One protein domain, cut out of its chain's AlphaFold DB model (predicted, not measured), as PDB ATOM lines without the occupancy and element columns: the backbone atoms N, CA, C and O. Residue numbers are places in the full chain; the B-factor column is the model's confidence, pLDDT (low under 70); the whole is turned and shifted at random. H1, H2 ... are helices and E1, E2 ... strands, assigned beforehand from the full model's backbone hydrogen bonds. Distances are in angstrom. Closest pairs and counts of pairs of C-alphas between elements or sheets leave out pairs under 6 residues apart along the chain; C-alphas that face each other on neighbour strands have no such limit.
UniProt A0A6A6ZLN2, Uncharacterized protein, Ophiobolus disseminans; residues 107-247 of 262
ATOM      1  N   THR A 107      40.082  24.177 -18.454       95.25
ATOM      2  CA  THR A 107      40.817  22.903 -18.342       95.25
ATOM      3  C   THR A 107      40.074  21.707 -18.916       95.25
ATOM      4  O   THR A 107      40.632  20.611 -18.921       95.25
ATOM      5  N   LYS A 108      38.823  21.873 -19.361       96.19
ATOM      6  CA  LYS A 108      38.070  20.752 -19.916       96.19
ATOM      7  C   LYS A 108      38.676  20.279 -21.234       96.19
ATOM      8  O   LYS A 108      39.177  21.070 -22.028       96.19
ATOM      9  N   VAL A 109      38.587  18.976 -21.458       95.94
ATOM     10  CA  VAL A 109      39.072  18.301 -22.661       95.94
ATOM     11  C   VAL A 109      37.884  17.674 -23.375       95.94
ATOM     12  O   VAL A 109      37.010  17.079 -22.741       95.94
ATOM     13  N   GLU A 110      37.831  17.824 -24.695       95.62
ATOM     14  CA  GLU A 110      36.803  17.187 -25.514       95.62
ATOM     15  C   GLU A 110      37.177  15.735 -25.819       95.62
ATOM     16  O   GLU A 110      38.271  15.439 -26.298       95.62
ATOM     17  N   TYR A 111      36.243  14.825 -25.559       93.19
ATOM     18  CA  TYR A 111      36.358  13.414 -25.891       93.19
ATOM     19  C   TYR A 111      35.024  12.907 -26.440       93.19
ATOM     20  O   TYR A 111      33.990  13.021 -25.781       93.19
ATOM     21  N   ASN A 112      35.035  12.362 -27.659       90.12
ATOM     22  CA  ASN A 112      33.841  11.876 -28.367       90.12
ATOM     23  C   ASN A 112      32.668  12.880 -28.371       90.12
ATOM     24  O   ASN A 112      31.523  12.503 -28.147       90.12
ATOM     25  N   GLY A 113      32.958  14.169 -28.588       91.69
ATOM     26  CA  GLY A 113      31.941  15.229 -28.637       91.69
ATOM     27  C   GLY A 113      31.404  15.686 -27.275       91.69
ATOM     28  O   GLY A 113      30.518  16.534 -27.230       91.69
ATOM     29  N   HIS A 114      31.941  15.168 -26.167       93.50
ATOM     30  CA  HIS A 114      31.599  15.603 -24.814       93.50
ATOM     31  C   HIS A 114      32.788  16.286 -24.140       93.50
ATOM     32  O   HIS A 114      33.937  15.894 -24.327       93.50
ATOM     33  N   SER A 115      32.506  17.303 -23.327       95.94
ATOM     34  CA  SER A 115      33.520  18.063 -22.598       95.94
ATOM     35  C   SER A 115      33.674  17.510 -21.182       95.94
ATOM     36  O   SER A 115      32.741  17.583 -20.380       95.94
ATOM     37  N   TYR A 116      34.844  16.964 -20.877       97.00
ATOM     38  CA  TYR A 116      35.146  16.333 -19.599       97.00
ATOM     39  C   TYR A 116      36.169  17.138 -18.799       97.00
ATOM     40  O   TYR A 116      37.095  17.723 -19.361       97.00
ATOM     41  N   LEU A 117      36.044  17.119 -17.474       97.06
ATOM     42  CA  LEU A 117      37.028  17.689 -16.564       97.06
ATOM     43  C   LEU A 117      38.082  16.627 -16.193       97.06
ATOM     44  O   LEU A 117      37.732  15.637 -15.545       97.06
ATOM     45  N   PRO A 118      39.363  16.807 -16.561       96.06
ATOM     46  CA  PRO A 118      40.413  15.877 -16.170       96.06
ATOM     47  C   PRO A 118      40.793  16.051 -14.696       96.06
ATOM     48  O   PRO A 118      41.032  17.165 -14.216       96.06
ATOM     49  N   LEU A 119      40.884  14.936 -13.974       94.31
ATOM     50  CA  LEU A 119      41.425  14.893 -12.621       94.31
ATOM     51  C   LEU A 119      42.946  14.843 -12.684       94.31
ATOM     52  O   LEU A 119      43.557  13.795 -12.843       94.31
ATOM     53  N   THR A 120      43.551  16.015 -12.561       93.25
ATOM     54  CA  THR A 120      44.994  16.216 -12.550       93.25
ATOM     55  C   THR A 120      45.389  16.829 -11.215       93.25
ATOM     56  O   THR A 120      44.559  17.402 -10.501       93.25
ATOM     57  N   ALA A 121      46.679  16.788 -10.878       91.31
ATOM     58  CA  ALA A 121      47.185  17.483  -9.694       91.31
ATOM     59  C   ALA A 121      46.771  18.966  -9.694       91.31
ATOM     60  O   ALA A 121      46.375  19.522  -8.670       91.31
ATOM     61  N   GLN A 122      46.812  19.606 -10.866       93.25
ATOM     62  CA  GLN A 122      46.470  21.016 -11.000       93.25
ATOM     63  C   GLN A 122      44.985  21.282 -10.766       93.25
ATOM     64  O   GLN A 122      44.658  22.266 -10.101       93.25
ATOM     65  N   THR A 123      44.085  20.448 -11.297       94.56
ATOM     66  CA  THR A 123      42.643  20.649 -11.092       94.56
ATOM     67  C   THR A 123      42.263  20.403  -9.637       94.56
ATOM     68  O   THR A 123      41.583  21.244  -9.056       94.56
ATOM     69  N   ILE A 124      42.809  19.366  -8.994       93.81
ATOM     70  CA  ILE A 124      42.589  19.099  -7.562       93.81
ATOM     71  C   ILE A 124      43.089  20.269  -6.699       93.81
ATOM     72  O   ILE A 124      42.356  20.767  -5.845       93.81
ATOM     73  N   HIS A 125      44.291  20.794  -6.962       92.69
ATOM     74  CA  HIS A 125      44.796  21.972  -6.247       92.69
ATOM     75  C   HIS A 125      43.943  23.227  -6.471       92.69
ATOM     76  O   HIS A 125      43.795  24.039  -5.557       92.69
ATOM     77  N   ARG A 126      43.366  23.404  -7.665       92.31
ATOM     78  CA  ARG A 126      42.448  24.519  -7.952       92.31
ATOM     79  C   ARG A 126      41.104  24.369  -7.242       92.31
ATOM     80  O   ARG A 126      40.481  25.390  -6.965       92.31
ATOM     81  N   LEU A 127      40.683  23.144  -6.931       92.62
ATOM     82  CA  LEU A 127      39.452  22.850  -6.194       92.62
ATOM     83  C   LEU A 127      39.606  22.980  -4.669       92.62
ATOM     84  O   LEU A 127      38.607  23.112  -3.971       92.62
ATOM     85  N   ASP A 128      40.825  23.039  -4.133       91.81
ATOM     86  CA  ASP A 128      41.067  23.181  -2.687       91.81
ATOM     87  C   ASP A 128      40.326  24.378  -2.031       91.81
ATOM     88  O   ASP A 128      39.691  24.197  -0.988       91.81
ATOM     89  N   PRO A 129      40.281  25.592  -2.625       90.69
ATOM     90  CA  PRO A 129      39.470  26.692  -2.097       90.69
ATOM     91  C   PRO A 129      37.962  26.411  -2.096       90.69
ATOM     92  O   PRO A 129      37.254  26.944  -1.242       90.69
ATOM     93  N   PHE A 130      37.476  25.606  -3.042       91.25
ATOM     94  CA  PHE A 130      36.079  25.183  -3.103       91.25
ATOM     95  C   PHE A 130      35.768  24.186  -1.985       91.25
ATOM     96  O   PHE A 130      34.821  24.397  -1.231       91.25
ATOM     97  N   PHE A 131      36.630  23.187  -1.772       91.06
ATOM     98  CA  PHE A 131      36.483  22.222  -0.676       91.06
ATOM     99  C   PHE A 131      36.526  22.878   0.709       91.06
ATOM    100  O   PHE A 131      35.847  22.436   1.633       91.06
ATOM    101  N   LYS A 132      37.279  23.975   0.850       90.50
ATOM    102  CA  LYS A 132      37.343  24.790   2.076       90.50
ATOM    103  C   LYS A 132      36.187  25.787   2.227       90.50
ATOM    104  O   LYS A 132      36.154  26.512   3.218       90.50
ATOM    105  N   GLY A 133      35.284  25.888   1.249       89.56
ATOM    106  CA  GLY A 133      34.193  26.868   1.237       89.56
ATOM    107  C   GLY A 133      34.650  28.324   1.074       89.56
ATOM    108  O   GLY A 133      33.868  29.246   1.285       89.56
ATOM    109  N   ALA A 134      35.912  28.558   0.701       88.69
ATOM    110  CA  ALA A 134      36.466  29.899   0.529       88.69
ATOM    111  C   ALA A 134      36.012  30.553  -0.784       88.69
ATOM    112  O   ALA A 134      35.948  31.781  -0.874       88.69
ATOM    113  N   LYS A 135      35.724  29.742  -1.810       85.50
ATOM    114  CA  LYS A 135      35.192  30.205  -3.094       85.50
ATOM    115  C   LYS A 135      34.071  29.268  -3.556       85.50
ATOM    116  O   LYS A 135      34.375  28.114  -3.858       85.50
ATOM    117  N   PRO A 136      32.808  29.727  -3.598       88.31
ATOM    118  CA  PRO A 136      31.728  28.919  -4.145       88.31
ATOM    119  C   PRO A 136      31.911  28.750  -5.656       88.31
ATOM    120  O   PRO A 136      32.526  29.597  -6.311       88.31
ATOM    121  N   LEU A 137      31.367  27.657  -6.181       89.88
ATOM    122  CA  LEU A 137      31.223  27.417  -7.612       89.88
ATOM    123  C   LEU A 137      29.802  27.823  -8.016       89.88
ATOM    124  O   LEU A 137      28.860  27.484  -7.298       89.88
ATOM    125  N   ALA A 138      29.642  28.567  -9.112       88.81
ATOM    126  CA  ALA A 138      28.316  28.980  -9.563       88.81
ATOM    127  C   ALA A 138      27.605  27.842 -10.307       88.81
ATOM    128  O   ALA A 138      26.401  27.658 -10.135       88.81
ATOM    129  N   ASP A 139      28.353  27.053 -11.087       90.19
ATOM    130  CA  ASP A 139      27.806  25.936 -11.856       90.19
ATOM    131  C   ASP A 139      28.423  24.580 -11.477       90.19
ATOM    132  O   ASP A 139      29.543  24.244 -11.868       90.19
ATOM    133  N   MET A 140      27.654  23.746 -10.769       93.06
ATOM    134  CA  MET A 140      28.055  22.370 -10.434       93.06
ATOM    135  C   MET A 140      28.050  21.430 -11.644       93.06
ATOM    136  O   MET A 140      28.664  20.363 -11.588       93.06
ATOM    137  N   LYS A 141      27.423  21.816 -12.768       93.69
ATOM    138  CA  LYS A 141      27.410  20.993 -13.990       93.69
ATOM    139  C   LYS A 141      28.799  20.811 -14.588       93.69
ATOM    140  O   LYS A 141      29.028  19.920 -15.403       93.69
ATOM    141  N   VAL A 142      29.763  21.623 -14.158       94.31
ATOM    142  CA  VAL A 142      31.176  21.456 -14.499       94.31
ATOM    143  C   VAL A 142      31.691  20.053 -14.147       94.31
ATOM    144  O   VAL A 142      32.572  19.562 -14.852       94.31
ATOM    145  N   PHE A 143      31.104  19.397 -13.140       96.38
ATOM    146  CA  PHE A 143      31.477  18.061 -12.668       96.38
ATOM    147  C   PHE A 143      30.645  16.912 -13.258       96.38
ATOM    148  O   PHE A 143      30.870  15.766 -12.884       96.38
ATOM    149  N   GLU A 144      29.714  17.166 -14.187       96.50
ATOM    150  CA  GLU A 144      28.875  16.098 -14.768       96.50
ATOM    151  C   GLU A 144      29.681  15.048 -15.543       96.50
ATOM    152  O   GLU A 144      29.294  13.878 -15.579       96.50
ATOM    153  N   CYS A 145      30.797  15.460 -16.144       96.81
ATOM    154  CA  CYS A 145      31.657  14.621 -16.969       96.81
ATOM    155  C   CYS A 145      33.090  14.678 -16.431       96.81
ATOM    156  O   CYS A 145      33.747  15.716 -16.539       96.81
ATOM    157  N   ILE A 146      33.591  13.574 -15.878       97.06
ATOM    158  CA  ILE A 146      34.915  13.506 -15.241       97.06
ATOM    159  C   ILE A 146      35.812  12.504 -15.970       97.06
ATOM    160  O   ILE A 146      35.371  11.412 -16.325       97.06
ATOM    161  N   ILE A 147      37.081  12.872 -16.171       96.06
ATOM    162  CA  ILE A 147      38.133  11.972 -16.656       96.06
ATOM    163  C   ILE A 147      39.085  11.618 -15.516       96.06
ATOM    164  O   ILE A 147      39.665  12.507 -14.894       96.06
ATOM    165  N   ILE A 148      39.318  10.323 -15.317       94.94
ATOM    166  CA  ILE A 148      40.421   9.785 -14.516       94.94
ATOM    167  C   ILE A 148      41.489   9.276 -15.485       94.94
ATOM    168  O   ILE A 148      41.253   8.317 -16.220       94.94
ATOM    169  N   ASN A 149      42.656   9.916 -15.503       92.19
ATOM    170  CA  ASN A 149      43.794   9.553 -16.353       92.19
ATOM    171  C   ASN A 149      45.019   9.169 -15.505       92.19
ATOM    172  O   ASN A 149      44.966   9.206 -14.282       92.19
ATOM    173  N   GLN A 150      46.142   8.834 -16.148       89.50
ATOM    174  CA  GLN A 150      47.390   8.478 -15.461       89.50
ATOM    175  C   GLN A 150      47.927   9.589 -14.530       89.50
ATOM    176  O   GLN A 150      48.683   9.297 -13.604       89.50
ATOM    177  N   GLU A 151      47.554  10.857 -14.733       88.62
ATOM    178  CA  GLU A 151      48.066  11.969 -13.920       88.62
ATOM    179  C   GLU A 151      47.613  11.900 -12.458       88.62
ATOM    180  O   GLU A 151      48.311  12.419 -11.585       88.62
ATOM    181  N   VAL A 152      46.503  11.208 -12.164       88.19
ATOM    182  CA  VAL A 152      46.064  10.962 -10.780       88.19
ATOM    183  C   VAL A 152      47.086  10.164  -9.976       88.19
ATOM    184  O   VAL A 152      47.167  10.342  -8.766       88.19
ATOM    185  N   ASN A 153      47.917   9.347 -10.633       84.88
ATOM    186  CA  ASN A 153      48.947   8.551  -9.967       84.88
ATOM    187  C   ASN A 153      50.035   9.444  -9.334       84.88
ATOM    188  O   ASN A 153      50.725   9.021  -8.414       84.88
ATOM    189  N   GLY A 154      50.207  10.676  -9.831       83.19
ATOM    190  CA  GLY A 154      51.146  11.654  -9.277       83.19
ATOM    191  C   GLY A 154      50.586  12.464  -8.103       83.19
ATOM    192  O   GLY A 154      51.300  13.293  -7.541       83.19
ATOM    193  N   VAL A 155      49.313  12.267  -7.749       84.62
ATOM    194  CA  VAL A 155      48.636  12.994  -6.671       84.62
ATOM    195  C   VAL A 155      48.593  12.124  -5.425       84.62
ATOM    196  O   VAL A 155      48.369  10.919  -5.500       84.62
ATOM    197  N   HIS A 156      48.788  12.737  -4.255       83.56
ATOM    198  CA  HIS A 156      48.636  12.005  -3.006       83.56
ATOM    199  C   HIS A 156      47.201  11.501  -2.867       83.56
ATOM    200  O   HIS A 156      46.232  12.244  -3.040       83.56
ATOM    201  N   ALA A 157      47.089  10.229  -2.529       80.88
ATOM    202  CA  ALA A 157      45.867   9.475  -2.664       80.88
ATOM    203  C   ALA A 157      44.696  10.061  -1.842       80.88
ATOM    204  O   ALA A 157      43.609  10.248  -2.380       80.88
ATOM    205  N   ASP A 158      44.953  10.512  -0.610       82.62
ATOM    206  CA  ASP A 158      43.968  11.188   0.253       82.62
ATOM    207  C   ASP A 158      43.326  12.425  -0.400       82.62
ATOM    208  O   ASP A 158      42.136  12.690  -0.227       82.62
ATOM    209  N   HIS A 159      44.098  13.186  -1.186       86.81
ATOM    210  CA  HIS A 159      43.581  14.361  -1.885       86.81
ATOM    211  C   HIS A 159      42.669  13.963  -3.043       86.81
ATOM    212  O   HIS A 159      41.693  14.660  -3.315       86.81
ATOM    213  N   VAL A 160      42.978  12.849  -3.712       88.31
ATOM    214  CA  VAL A 160      42.130  12.293  -4.768       88.31
ATOM    215  C   VAL A 160      40.822  11.805  -4.159       88.31
ATOM    216  O   VAL A 160      39.771  12.218  -4.629       88.31
ATOM    217  N   VAL A 161      40.873  11.019  -3.080       87.88
ATOM    218  CA  VAL A 161      39.674  10.532  -2.375       87.88
ATOM    219  C   VAL A 161      38.789  11.685  -1.926       87.88
ATOM    220  O   VAL A 161      37.623  11.748  -2.302       87.88
ATOM    221  N   THR A 162      39.364  12.659  -1.218       89.69
ATOM    222  CA  THR A 162      38.615  13.831  -0.743       89.69
ATOM    223  C   THR A 162      37.984  14.599  -1.906       89.69
ATOM    224  O   THR A 162      36.861  15.088  -1.797       89.69
ATOM    225  N   ALA A 163      38.691  14.724  -3.036       92.62
ATOM    226  CA  ALA A 163      38.138  15.372  -4.217       92.62
ATOM    227  C   ALA A 163      36.971  14.565  -4.799       92.62
ATOM    228  O   ALA A 163      35.922  15.145  -5.071       92.62
ATOM    229  N   LEU A 164      37.137  13.247  -4.944       93.56
ATOM    230  CA  LEU A 164      36.136  12.326  -5.474       93.56
ATOM    231  C   LEU A 164      34.863  12.300  -4.628       93.56
ATOM    232  O   LEU A 164      33.782  12.421  -5.188       93.56
ATOM    233  N   GLU A 165      34.970  12.236  -3.304       92.88
ATOM    234  CA  GLU A 165      33.812  12.279  -2.400       92.88
ATOM    235  C   GLU A 165      32.996  13.570  -2.551       92.88
ATOM    236  O   GLU A 165      31.777  13.565  -2.397       92.88
ATOM    237  N   ARG A 166      33.655  14.695  -2.856       92.56
ATOM    238  CA  ARG A 166      33.009  16.012  -2.955       92.56
ATOM    239  C   ARG A 166      32.390  16.293  -4.314       92.56
ATOM    240  O   ARG A 166      31.371  16.969  -4.377       92.56
ATOM    241  N   ILE A 167      33.033  15.855  -5.392       95.31
ATOM    242  CA  ILE A 167      32.576  16.141  -6.762       95.31
ATOM    243  C   ILE A 167      31.815  14.967  -7.380       95.31
ATOM    244  O   ILE A 167      31.065  15.158  -8.334       95.31
ATOM    245  N   GLY A 168      32.023  13.755  -6.867       93.88
ATOM    246  CA  GLY A 168      31.541  12.522  -7.476       93.88
ATOM    247  C   GLY A 168      30.024  12.372  -7.425       93.88
ATOM    248  O   GLY A 168      29.448  11.816  -8.360       93.88
ATOM    249  N   GLU A 169      29.356  12.975  -6.438       95.06
ATOM    250  CA  GLU A 169      27.891  13.062  -6.384       95.06
ATOM    251  C   GLU A 169      27.303  13.767  -7.619       95.06
ATOM    252  O   GLU A 169      26.218  13.425  -8.083       95.06
ATOM    253  N   HIS A 170      28.023  14.719  -8.212       96.06
ATOM    254  CA  HIS A 170      27.555  15.459  -9.386       96.06
ATOM    255  C   HIS A 170      27.904  14.778 -10.719       96.06
ATOM    256  O   HIS A 170      27.446  15.223 -11.774       96.06
ATOM    257  N   CYS A 171      28.690  13.700 -10.690       96.56
ATOM    258  CA  CYS A 171      29.168  13.013 -11.881       96.56
ATOM    259  C   CYS A 171      28.090  12.102 -12.480       96.56
ATOM    260  O   CYS A 171      27.544  11.233 -11.805       96.56
ATOM    261  N   LYS A 172      27.838  12.261 -13.782       95.56
ATOM    262  CA  LYS A 172      26.928  11.423 -14.580       95.56
ATOM    263  C   LYS A 172      27.681  10.549 -15.580       95.56
ATOM    264  O   LYS A 172      27.221   9.448 -15.890       95.56
ATOM    265  N   HIS A 173      28.815  11.036 -16.081       96.00
ATOM    266  CA  HIS A 173      29.646  10.366 -17.074       96.00
ATOM    267  C   HIS A 173      31.088  10.280 -16.580       96.00
ATOM    268  O   HIS A 173      31.764  11.296 -16.413       96.00
ATOM    269  N   LEU A 174      31.571   9.055 -16.392       96.19
ATOM    270  CA  LEU A 174      32.938   8.791 -15.965       96.19
ATOM    271  C   LEU A 174      33.740   8.196 -17.121       96.19
ATOM    272  O   LEU A 174      33.374   7.158 -17.670       96.19
ATOM    273  N   LEU A 175      34.854   8.831 -17.469       96.25
ATOM    274  CA  LEU A 175      35.811   8.321 -18.443       96.25
ATOM    275  C   LEU A 175      37.099   7.906 -17.728       96.25
ATOM    276  O   LEU A 175      37.722   8.709 -17.037       96.25
ATOM    277  N   VAL A 176      37.522   6.660 -17.911       95.00
ATOM    278  CA  VAL A 176      38.752   6.114 -17.332       95.00
ATOM    279  C   VAL A 176      39.760   5.868 -18.450       95.00
ATOM    280  O   VAL A 176      39.560   4.998 -19.296       95.00
ATOM    281  N   MET A 177      40.856   6.627 -18.443       93.00
ATOM    282  CA  MET A 177      41.965   6.501 -19.387       93.00
ATOM    283  C   MET A 177      43.124   5.751 -18.734       93.00
ATOM    284  O   MET A 177      43.804   6.267 -17.850       93.00
ATOM    285  N   SER A 178      43.341   4.512 -19.165       88.12
ATOM    286  CA  SER A 178      44.393   3.644 -18.626       88.12
ATOM    287  C   SER A 178      45.781   3.970 -19.204       88.12
ATOM    288  O   SER A 178      45.853   4.408 -20.351       88.12
ATOM    289  N   PRO A 179      46.881   3.690 -18.473       87.12
ATOM    290  CA  PRO A 179      46.950   2.988 -17.189       87.12
ATOM    291  C   PRO A 179      46.732   3.912 -15.983       87.12
ATOM    292  O   PRO A 179      47.435   4.905 -15.806       87.12
ATOM    293  N   VAL A 180      45.806   3.526 -15.105       83.88
ATOM    294  CA  VAL A 180      45.595   4.189 -13.813       83.88
ATOM    295  C   VAL A 180      46.089   3.242 -12.730       83.88
ATOM    296  O   VAL A 180      45.702   2.075 -12.689       83.88
ATOM    297  N   GLN A 181      46.984   3.734 -11.887       76.19
ATOM    298  CA  GLN A 181      47.522   3.020 -10.737       76.19
ATOM    299  C   GLN A 181      47.325   3.940  -9.547       76.19
ATOM    300  O   GLN A 181      48.130   4.833  -9.300       76.19
ATOM    301  N   THR A 182      46.212   3.761  -8.843       61.75
ATOM    302  CA  THR A 182      45.848   4.658  -7.745       61.75
ATOM    303  C   THR A 182      46.766   4.506  -6.533       61.75
ATOM    304  O   THR A 182      46.746   5.367  -5.657       61.75
ATOM    305  N   SER A 183      47.617   3.472  -6.484       58.50
ATOM    306  CA  SER A 183      48.656   3.358  -5.461       58.50
ATOM    307  C   SER A 183      49.827   2.457  -5.858       58.50
ATOM    308  O   SER A 183      49.633   1.330  -6.308       58.50
ATOM    309  N   GLU A 184      51.049   2.922  -5.583       51.50
ATOM    310  CA  GLU A 184      52.259   2.083  -5.537       51.50
ATOM    311  C   GLU A 184      52.387   1.309  -4.207       51.50
ATOM    312  O   GLU A 184      53.104   0.313  -4.134       51.50
ATOM    313  N   LEU A 185      51.683   1.741  -3.149       46.47
ATOM    314  CA  LEU A 185      51.794   1.234  -1.771       46.47
ATOM    315  C   LEU A 185      50.536   0.487  -1.284       46.47
ATOM    316  O   LEU A 185      50.377   0.264  -0.086       46.47
ATOM    317  N   GLY A 186      49.651   0.089  -2.202       51.59
ATOM    318  CA  GLY A 186      48.402  -0.615  -1.909       51.59
ATOM    319  C   GLY A 186      47.207   0.293  -1.617       51.59
ATOM    320  O   GLY A 186      47.305   1.516  -1.645       51.59
ATOM    321  N   ASN A 187      46.062  -0.335  -1.398       54.78
ATOM    322  CA  ASN A 187      44.743   0.273  -1.324       54.78
ATOM    323  C   ASN A 187      44.684   1.608  -0.548       54.78
ATOM    324  O   ASN A 187      44.908   1.663   0.662       54.78
ATOM    325  N   VAL A 188      44.353   2.682  -1.268       56.94
ATOM    326  CA  VAL A 188      44.288   4.056  -0.752       56.94
ATOM    327  C   VAL A 188      43.253   4.194   0.359       56.94
ATOM    328  O   VAL A 188      43.535   4.785   1.397       56.94
ATOM    329  N   PHE A 189      42.069   3.620   0.149       55.22
ATOM    330  CA  PHE A 189      40.926   3.770   1.047       55.22
ATOM    331  C   PHE A 189      41.043   2.886   2.292       55.22
ATOM    332  O   PHE A 189      40.450   3.182   3.323       55.22
ATOM    333  N   ALA A 190      41.848   1.822   2.227       55.97
ATOM    334  CA  ALA A 190      42.041   0.888   3.334       55.97
ATOM    335  C   ALA A 190      43.416   1.008   4.012       55.97
ATOM    336  O   ALA A 190      43.789   0.152   4.824       55.97
ATOM    337  N   ARG A 191      44.175   2.075   3.717       57.16
ATOM    338  CA  ARG A 191      45.518   2.283   4.274       57.16
ATOM    339  C   ARG A 191      45.501   2.399   5.797       57.16
ATOM    340  O   ARG A 191      46.355   1.812   6.458       57.16
ATOM    341  N   GLU A 192      44.517   3.100   6.357       59.47
ATOM    342  CA  GLU A 192      44.352   3.227   7.813       59.47
ATOM    343  C   GLU A 192      43.918   1.909   8.473       59.47
ATOM    344  O   GLU A 192      44.254   1.651   9.627       59.47
ATOM    345  N   ALA A 193      43.240   1.036   7.722       60.72
ATOM    346  CA  ALA A 193      42.793  -0.276   8.183       60.72
ATOM    347  C   ALA A 193      43.868  -1.377   8.056       60.72
ATOM    348  O   ALA A 193      43.614  -2.527   8.412       60.72
ATOM    349  N   GLY A 194      45.065  -1.060   7.541       56.62
ATOM    350  CA  GLY A 194      46.161  -2.022   7.369       56.62
ATOM    351  C   GLY A 194      45.928  -3.078   6.277       56.62
ATOM    352  O   GLY A 194      46.696  -4.032   6.167       56.62
ATOM    353  N   LEU A 195      44.890  -2.912   5.453       57.25
ATOM    354  CA  LEU A 195      44.546  -3.802   4.343       57.25
ATOM    355  C   LEU A 195      45.309  -3.373   3.086       57.25
ATOM    356  O   LEU A 195      44.785  -2.713   2.191       57.25
ATOM    357  N   ILE A 196      46.587  -3.750   3.026       55.78
ATOM    358  CA  ILE A 196      47.459  -3.480   1.878       55.78
ATOM    359  C   ILE A 196      47.177  -4.514   0.781       55.78
ATOM    360  O   ILE A 196      47.961  -5.432   0.546       55.78
ATOM    361  N   ASN A 197      46.044  -4.377   0.098       56.19
ATOM    362  CA  ASN A 197      45.851  -5.047  -1.183       56.19
ATOM    363  C   ASN A 197      46.538  -4.206  -2.260       56.19
ATOM    364  O   ASN A 197      46.266  -3.016  -2.399       56.19
ATOM    365  N   THR A 198      47.441  -4.807  -3.030       52.09
ATOM    366  CA  THR A 198      48.197  -4.156  -4.118       52.09
ATOM    367  C   THR A 198      47.366  -3.978  -5.401       52.09
ATOM    368  O   THR A 198      47.884  -4.063  -6.513       52.09
ATOM    369  N   GLY A 199      46.062  -3.739  -5.256       56.75
ATOM    370  CA  GLY A 199      45.104  -3.568  -6.344       56.75
ATOM    371  C   GLY A 199      44.556  -2.144  -6.423       56.75
ATOM    372  O   GLY A 199      44.559  -1.406  -5.442       56.75
ATOM    373  N   ASN A 200      44.077  -1.766  -7.610       68.44
ATOM    374  CA  ASN A 200      43.261  -0.568  -7.767       68.44
ATOM    375  C   ASN A 200      41.878  -0.839  -7.164       68.44
ATOM    376  O   ASN A 200      41.133  -1.662  -7.702       68.44
ATOM    377  N   ASP A 201      41.537  -0.126  -6.098       80.38
ATOM    378  CA  ASP A 201      40.248  -0.231  -5.413       80.38
ATOM    379  C   ASP A 201      39.141   0.510  -6.168       80.38
ATOM    380  O   ASP A 201      38.641   1.562  -5.771       80.38
ATOM    381  N   TRP A 202      38.783  -0.038  -7.328       88.31
ATOM    382  CA  TRP A 202      37.742   0.529  -8.176       88.31
ATOM    383  C   TRP A 202      36.358   0.471  -7.535       88.31
ATOM    384  O   TRP A 202      35.551   1.338  -7.844       88.31
ATOM    385  N   ASP A 203      36.095  -0.481  -6.637       88.38
ATOM    386  CA  ASP A 203      34.837  -0.529  -5.887       88.38
ATOM    387  C   ASP A 203      34.665   0.748  -5.045       88.38
ATOM    388  O   ASP A 203      33.717   1.498  -5.267       88.38
ATOM    389  N   ALA A 204      35.645   1.079  -4.196       87.62
ATOM    390  CA  ALA A 204      35.626   2.293  -3.373       87.62
ATOM    391  C   ALA A 204      35.617   3.581  -4.216       87.62
ATOM    392  O   ALA A 204      34.902   4.533  -3.910       87.62
ATOM    393  N   ILE A 205      36.362   3.610  -5.329       90.50
ATOM    394  CA  ILE A 205      36.321   4.753  -6.254       90.50
ATOM    395  C   ILE A 205      34.914   4.921  -6.840       90.50
ATOM    396  O   ILE A 205      34.426   6.045  -6.930       90.50
ATOM    397  N   LEU A 206      34.256   3.832  -7.249       91.81
ATOM    398  CA  LEU A 206      32.906   3.885  -7.809       91.81
ATOM    399  C   LEU A 206      31.844   4.225  -6.758       91.81
ATOM    400  O   LEU A 206      30.843   4.837  -7.132       91.81
ATOM    401  N   GLU A 207      32.053   3.909  -5.479       91.88
ATOM    402  CA  GLU A 207      31.180   4.350  -4.381       91.88
ATOM    403  C   GLU A 207      31.116   5.881  -4.268       91.88
ATOM    404  O   GLU A 207      30.047   6.428  -3.999       91.88
ATOM    405  N   CYS A 208      32.207   6.594  -4.578       93.44
ATOM    406  CA  CYS A 208      32.209   8.060  -4.618       93.44
ATOM    407  C   CYS A 208      31.332   8.653  -5.739       93.44
ATOM    408  O   CYS A 208      31.085   9.856  -5.744       93.44
ATOM    409  N   PHE A 209      30.867   7.845  -6.698       94.50
ATOM    410  CA  PHE A 209      30.128   8.302  -7.877       94.50
ATOM    411  C   PHE A 209      28.691   7.770  -7.920       94.50
ATOM    412  O   PHE A 209      28.352   7.058  -8.871       94.50
ATOM    413  N   PRO A 210      27.819   8.075  -6.946       93.31
ATOM    414  CA  PRO A 210      26.505   7.440  -6.819       93.31
ATOM    415  C   PRO A 210      25.604   7.645  -8.045       93.31
ATOM    416  O   PRO A 210      24.913   6.715  -8.437       93.31
ATOM    417  N   ASN A 211      25.699   8.794  -8.717       94.56
ATOM    418  CA  ASN A 211      24.807   9.183  -9.817       94.56
ATOM    419  C   ASN A 211      25.375   8.901 -11.223       94.56
ATOM    420  O   ASN A 211      24.890   9.446 -12.224       94.56
ATOM    421  N   VAL A 212      26.427   8.080 -11.321       94.81
ATOM    422  CA  VAL A 212      27.050   7.775 -12.611       94.81
ATOM    423  C   VAL A 212      26.138   6.871 -13.442       94.81
ATOM    424  O   VAL A 212      25.770   5.772 -13.042       94.81
ATOM    425  N   ASN A 213      25.784   7.337 -14.637       94.12
ATOM    426  CA  ASN A 213      24.929   6.603 -15.571       94.12
ATOM    427  C   ASN A 213      25.746   5.857 -16.625       94.12
ATOM    428  O   ASN A 213      25.308   4.838 -17.159       94.12
ATOM    429  N   TYR A 214      26.909   6.407 -16.971       94.12
ATOM    430  CA  TYR A 214      27.731   5.911 -18.061       94.12
ATOM    431  C   TYR A 214      29.198   5.907 -17.666       94.12
ATOM    432  O   TYR A 214      29.745   6.933 -17.254       94.12
ATOM    433  N   ILE A 215      29.831   4.753 -17.832       95.12
ATOM    434  CA  ILE A 215      31.261   4.579 -17.602       95.12
ATOM    435  C   ILE A 215      31.900   4.167 -18.923       95.12
ATOM    436  O   ILE A 215      31.469   3.202 -19.557       95.12
ATOM    437  N   ALA A 216      32.931   4.896 -19.334       95.00
ATOM    438  CA  ALA A 216      33.727   4.583 -20.507       95.00
ATOM    439  C   ALA A 216      35.167   4.252 -20.109       95.00
ATOM    440  O   ALA A 216      35.803   4.995 -19.368       95.00
ATOM    441  N   PHE A 217      35.694   3.149 -20.629       95.06
ATOM    442  CA  PHE A 217      37.098   2.781 -20.493       95.06
ATOM    443  C   PHE A 217      37.837   3.001 -21.810       95.06
ATOM    444  O   PHE A 217      37.370   2.573 -22.867       95.06
ATOM    445  N   VAL A 218      39.006   3.631 -21.741       94.25
ATOM    446  CA  VAL A 218      39.855   3.915 -22.898       94.25
ATOM    447  C   VAL A 218      41.284   3.480 -22.604       94.25
ATOM    448  O   VAL A 218      41.858   3.777 -21.552       94.25
ATOM    449  N   HIS A 219      41.872   2.767 -23.556       91.12
ATOM    450  CA  HIS A 219      43.294   2.463 -23.549       91.12
ATOM    451  C   HIS A 219      44.086   3.549 -24.273       91.12
ATOM    452  O   HIS A 219      43.779   3.877 -25.419       91.12
ATOM    453  N   ASP A 220      45.109   4.081 -23.608       88.44
ATOM    454  CA  ASP A 220      46.095   4.941 -24.255       88.44
ATOM    455  C   ASP A 220      46.978   4.109 -25.199       88.44
ATOM    456  O   ASP A 220      47.675   3.194 -24.762       88.44
ATOM    457  N   LEU A 221      46.939   4.436 -26.494       85.88
ATOM    458  CA  LEU A 221      47.649   3.716 -27.555       85.88
ATOM    459  C   LEU A 221      49.173   3.801 -27.418       85.88
ATOM    460  O   LEU A 221      49.882   2.951 -27.952       85.88
ATOM    461  N   GLU A 222      49.685   4.813 -26.715       87.38
ATOM    462  CA  GLU A 222      51.123   4.976 -26.498       87.38
ATOM    463  C   GLU A 222      51.667   4.021 -25.426       87.38
ATOM    464  O   GLU A 222      52.878   3.795 -25.333       87.38
ATOM    465  N   LYS A 223      50.791   3.454 -24.589       83.56
ATOM    466  CA  LYS A 223      51.181   2.645 -23.433       83.56
ATOM    467  C   LYS A 223      51.072   1.160 -23.753       83.56
ATOM    468  O   LYS A 223      50.118   0.721 -24.386       83.56
ATOM    469  N   PRO A 224      52.014   0.328 -23.275       85.06
ATOM    470  CA  PRO A 224      51.930  -1.089 -23.544       85.06
ATOM    471  C   PRO A 224      50.751  -1.699 -22.785       85.06
ATOM    472  O   PRO A 224      50.506  -1.445 -21.603       85.06
ATOM    473  N   VAL A 225      50.057  -2.568 -23.507       83.62
ATOM    474  CA  VAL A 225      48.806  -3.221 -23.132       83.62
ATOM    475  C   VAL A 225      48.835  -3.867 -21.737       83.62
ATOM    476  O   VAL A 225      47.848  -3.820 -21.002       83.62
ATOM    477  N   GLY A 226      49.981  -4.423 -21.333       81.94
ATOM    478  CA  GLY A 226      50.141  -5.095 -20.042       81.94
ATOM    479  C   GLY A 226      49.769  -4.231 -18.831       81.94
ATOM    480  O   GLY A 226      49.189  -4.749 -17.879       81.94
ATOM    481  N   PHE A 227      50.015  -2.915 -18.877       81.44
ATOM    482  CA  PHE A 227      49.710  -2.022 -17.751       81.44
ATOM    483  C   PHE A 227      48.216  -1.710 -17.615       81.44
ATOM    484  O   PHE A 227      47.725  -1.487 -16.508       81.44
ATOM    485  N   SER A 228      47.472  -1.740 -18.719       87.50
ATOM    486  CA  SER A 228      46.037  -1.450 -18.724       87.50
ATOM    487  C   SER A 228      45.184  -2.631 -18.269       87.50
ATOM    488  O   SER A 228      44.063  -2.420 -17.808       87.50
ATOM    489  N   ARG A 229      45.705  -3.864 -18.337       86.81
ATOM    490  CA  ARG A 229      44.949  -5.087 -18.012       86.81
ATOM    491  C   ARG A 229      44.410  -5.088 -16.583       86.81
ATOM    492  O   ARG A 229      43.248  -5.423 -16.372       86.81
ATOM    493  N   ASN A 230      45.228  -4.670 -15.617       84.81
ATOM    494  CA  ASN A 230      44.825  -4.613 -14.208       84.81
ATOM    495  C   ASN A 230      43.762  -3.537 -13.970       84.81
ATOM    496  O   ASN A 230      42.798  -3.774 -13.246       84.81
ATOM    497  N   THR A 231      43.911  -2.377 -14.620       88.19
ATOM    498  CA  THR A 231      42.922  -1.293 -14.548       88.19
ATOM    499  C   THR A 231      41.585  -1.762 -15.111       88.19
ATOM    500  O   THR A 231      40.562  -1.628 -14.454       88.19
ATOM    501  N   PHE A 232      41.613  -2.366 -16.301       91.00
ATOM    502  CA  PHE A 232      40.419  -2.833 -16.986       91.00
ATOM    503  C   PHE A 232      39.690  -3.927 -16.202       91.00
ATOM    504  O   PHE A 232      38.495  -3.804 -15.970       91.00
ATOM    505  N   ARG A 233      40.398  -4.971 -15.748       89.25
ATOM    506  CA  ARG A 233      39.789  -6.074 -14.983       89.25
ATOM    507  C   ARG A 233      39.207  -5.609 -13.653       89.25
ATOM    508  O   ARG A 233      38.106  -6.026 -13.302       89.25
ATOM    509  N   GLY A 234      39.932  -4.752 -12.933       88.81
ATOM    510  CA  GLY A 234      39.446  -4.165 -11.684       88.81
ATOM    511  C   GLY A 234      38.185  -3.335 -11.914       88.81
ATOM    512  O   GLY A 234      37.172  -3.575 -11.267       88.81
ATOM    513  N   LEU A 235      38.208  -2.445 -12.911       91.62
ATOM    514  CA  LEU A 235      37.052  -1.628 -13.269       91.62
ATOM    515  C   LEU A 235      35.861  -2.482 -13.721       91.62
ATOM    516  O   LEU A 235      34.748  -2.253 -13.273       91.62
ATOM    517  N   GLN A 236      36.080  -3.483 -14.576       92.56
ATOM    518  CA  GLN A 236      35.022  -4.370 -15.061       92.56
ATOM    519  C   GLN A 236      34.362  -5.145 -13.913       92.56
ATOM    520  O   GLN A 236      33.140  -5.269 -13.884       92.56
ATOM    521  N   THR A 237      35.163  -5.639 -12.965       91.88
ATOM    522  CA  THR A 237      34.658  -6.345 -11.779       91.88
ATOM    523  C   THR A 237      33.825  -5.405 -10.909       91.88
ATOM    524  O   THR A 237      32.698  -5.741 -10.558       91.88
ATOM    525  N   ALA A 238      34.328  -4.195 -10.648       91.75
ATOM    526  CA  ALA A 238      33.622  -3.202  -9.847       91.75
ATOM    527  C   ALA A 238      32.319  -2.718 -10.507       91.75
ATOM    528  O   ALA A 238      31.289  -2.575  -9.851       91.75
ATOM    529  N   VAL A 239      32.320  -2.544 -11.831       93.06
ATOM    530  CA  VAL A 239      31.112  -2.231 -12.606       93.06
ATOM    531  C   VAL A 239      30.082  -3.355 -12.496       93.06
ATOM    532  O   VAL A 239      28.909  -3.069 -12.269       93.06
ATOM    533  N   ALA A 240      30.496  -4.620 -12.605       92.06
ATOM    534  CA  ALA A 240      29.590  -5.759 -12.467       92.06
ATOM    535  C   ALA A 240      28.986  -5.852 -11.053       92.06
ATOM    536  O   ALA A 240      27.773  -6.024 -10.914       92.06
ATOM    537  N   ASN A 241      29.803  -5.668 -10.010       91.06
ATOM    538  CA  ASN A 241      29.343  -5.616  -8.617       91.06
ATOM    539  C   ASN A 241      28.310  -4.503  -8.412       91.06
ATOM    540  O   ASN A 241      27.278  -4.684  -7.759       91.06
ATOM    541  N   ARG A 242      28.573  -3.343  -9.014       88.88
ATOM    542  CA  ARG A 242      27.700  -2.186  -8.911       88.88
ATOM    543  C   ARG A 242      26.388  -2.376  -9.658       88.88
ATOM    544  O   ARG A 242      25.354  -2.066  -9.089       88.88
ATOM    545  N   GLN A 243      26.403  -2.938 -10.865       90.19
ATOM    546  CA  GLN A 243      25.180  -3.280 -11.605       90.19
ATOM    547  C   GLN A 243      24.298  -4.273 -10.846       90.19
ATOM    548  O   GLN A 243      23.077  -4.200 -10.935       90.19
ATOM    549  N   ALA A 244      24.902  -5.186 -10.079       88.38
ATOM    550  CA  ALA A 244      24.154  -6.102  -9.223       88.38
ATOM    551  C   ALA A 244      23.500  -5.403  -8.015       88.38
ATOM    552  O   ALA A 244      22.522  -5.914  -7.473       88.38
ATOM    553  N   THR A 245      24.036  -4.255  -7.589       86.94
ATOM    554  CA  THR A 245      23.607  -3.536  -6.376       86.94
ATOM    555  C   THR A 245      22.726  -2.320  -6.683       86.94
ATOM    556  O   THR A 245      21.846  -1.980  -5.897       86.94
ATOM    557  N   GLN A 246      22.953  -1.649  -7.813       78.12
ATOM    558  CA  GLN A 246      22.295  -0.413  -8.232       78.12
ATOM    559  C   GLN A 246      21.790  -0.544  -9.673       78.12
ATOM    560  O   GLN A 246      22.575  -0.711 -10.606       78.12
ATOM    561  N   GLU A 247      20.478  -0.394  -9.864       75.06
ATOM    562  CA  GLU A 247      19.824  -0.494 -11.178       75.06
ATOM    563  C   GLU A 247      20.045   0.742 -12.077       75.06
ATOM    564  O   GLU A 247      19.678   0.737 -13.250       75.06
TER     565      GLU A 247
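This is residues 107 to 247 of the 262 residues of an uncharacterized protein of Ophiobolus disseminans (UniProt A0A6A6ZLN2). A strongly twisted sheet of five strands, curled like part of a barrel, has helices H4 and H6 over one face: two layers, with the long H6 over E4 and E5 and H5 packed on H6. H1 packs on H4, and residues 179 to 201 make a long loop with no named element. The printed part has 141 residues, with six named helices and five named strands in the order E1 E2 H1 H2 E3 H3 H4 E4 H5 E5 H6; the sheet, E1 E2 E3 E4 E5, is mixed, as is the class, helices and strands. The whole is compact, with a radius of gyration of the C-alphas of 14.7 A, and rounded, spanning 40 by 38 by 34 A.

The strands are E1, residues 109 to 111, beginning at C-alpha 109 (39.072, 18.301, -22.661); E2, 114 to 119, 15.7 A; E3, 145 to 148, 10.3 A; E4, 173 to 178, 16.3 A; and E5, 214 to 219, 16.9 A. The helices are H1, 121 to 131, 14.8 A; H2, 140 to 143; H3, 150 to 154; H4, 157 to 170, 20.4 A; H5, 202 to 207; and H6, 225 to 245, 30.3 A, ending at C-alpha 245 (23.607, -3.536, -6.376).

E1 and E2 are an antiparallel hairpin, with N 109 and O 116 2.9 A apart. The other neighbours are parallel, with backbone N and O within hydrogen-bond range across each pair: N 117 and O 145, 2.8 A, for E2 and E3; N 148 and O 175, 2.8 A, for E3 and E4; N 176 and O 216, 2.8 A, for E4 and E5. Three strand-helix-strand units, parallel neighbour strands with helices between, have right-handed crossovers: E2, H1 H2, E3; E3, H3 H4, E4; E4, H5, E5. H6 is on the sheet at a height over the sheet of 9.9 A, along the strands at 4 degrees to E5 on the local plane. H5 touches residues 234 to 242 of H6, closest at C-alphas 203 and 238, 4.9 A. H4 is on the sheet and touches H1, closest at C-alphas 163 and 124, 6.7 A, at a steep tilt of 63 degrees. H2 and H3 only graze the sheet. In H5 every O i to N i+4 pair is within hydrogen-bond range; H1 has 5 of 7, H4 8 of 10, H6 15 of 17, and H3 0 of 1 but 2 of 2 O i to N i+3 pairs; H2 is too short for an i+4 pair.

The C-alphas farthest apart, of Ala 134 and Gly 226, are 42.8 A apart. The printed part has no cut. The link E4 to H5, 23 residues, is long. Residues 182 to 200 are under pLDDT 70; the mean of the printed part is 86.1.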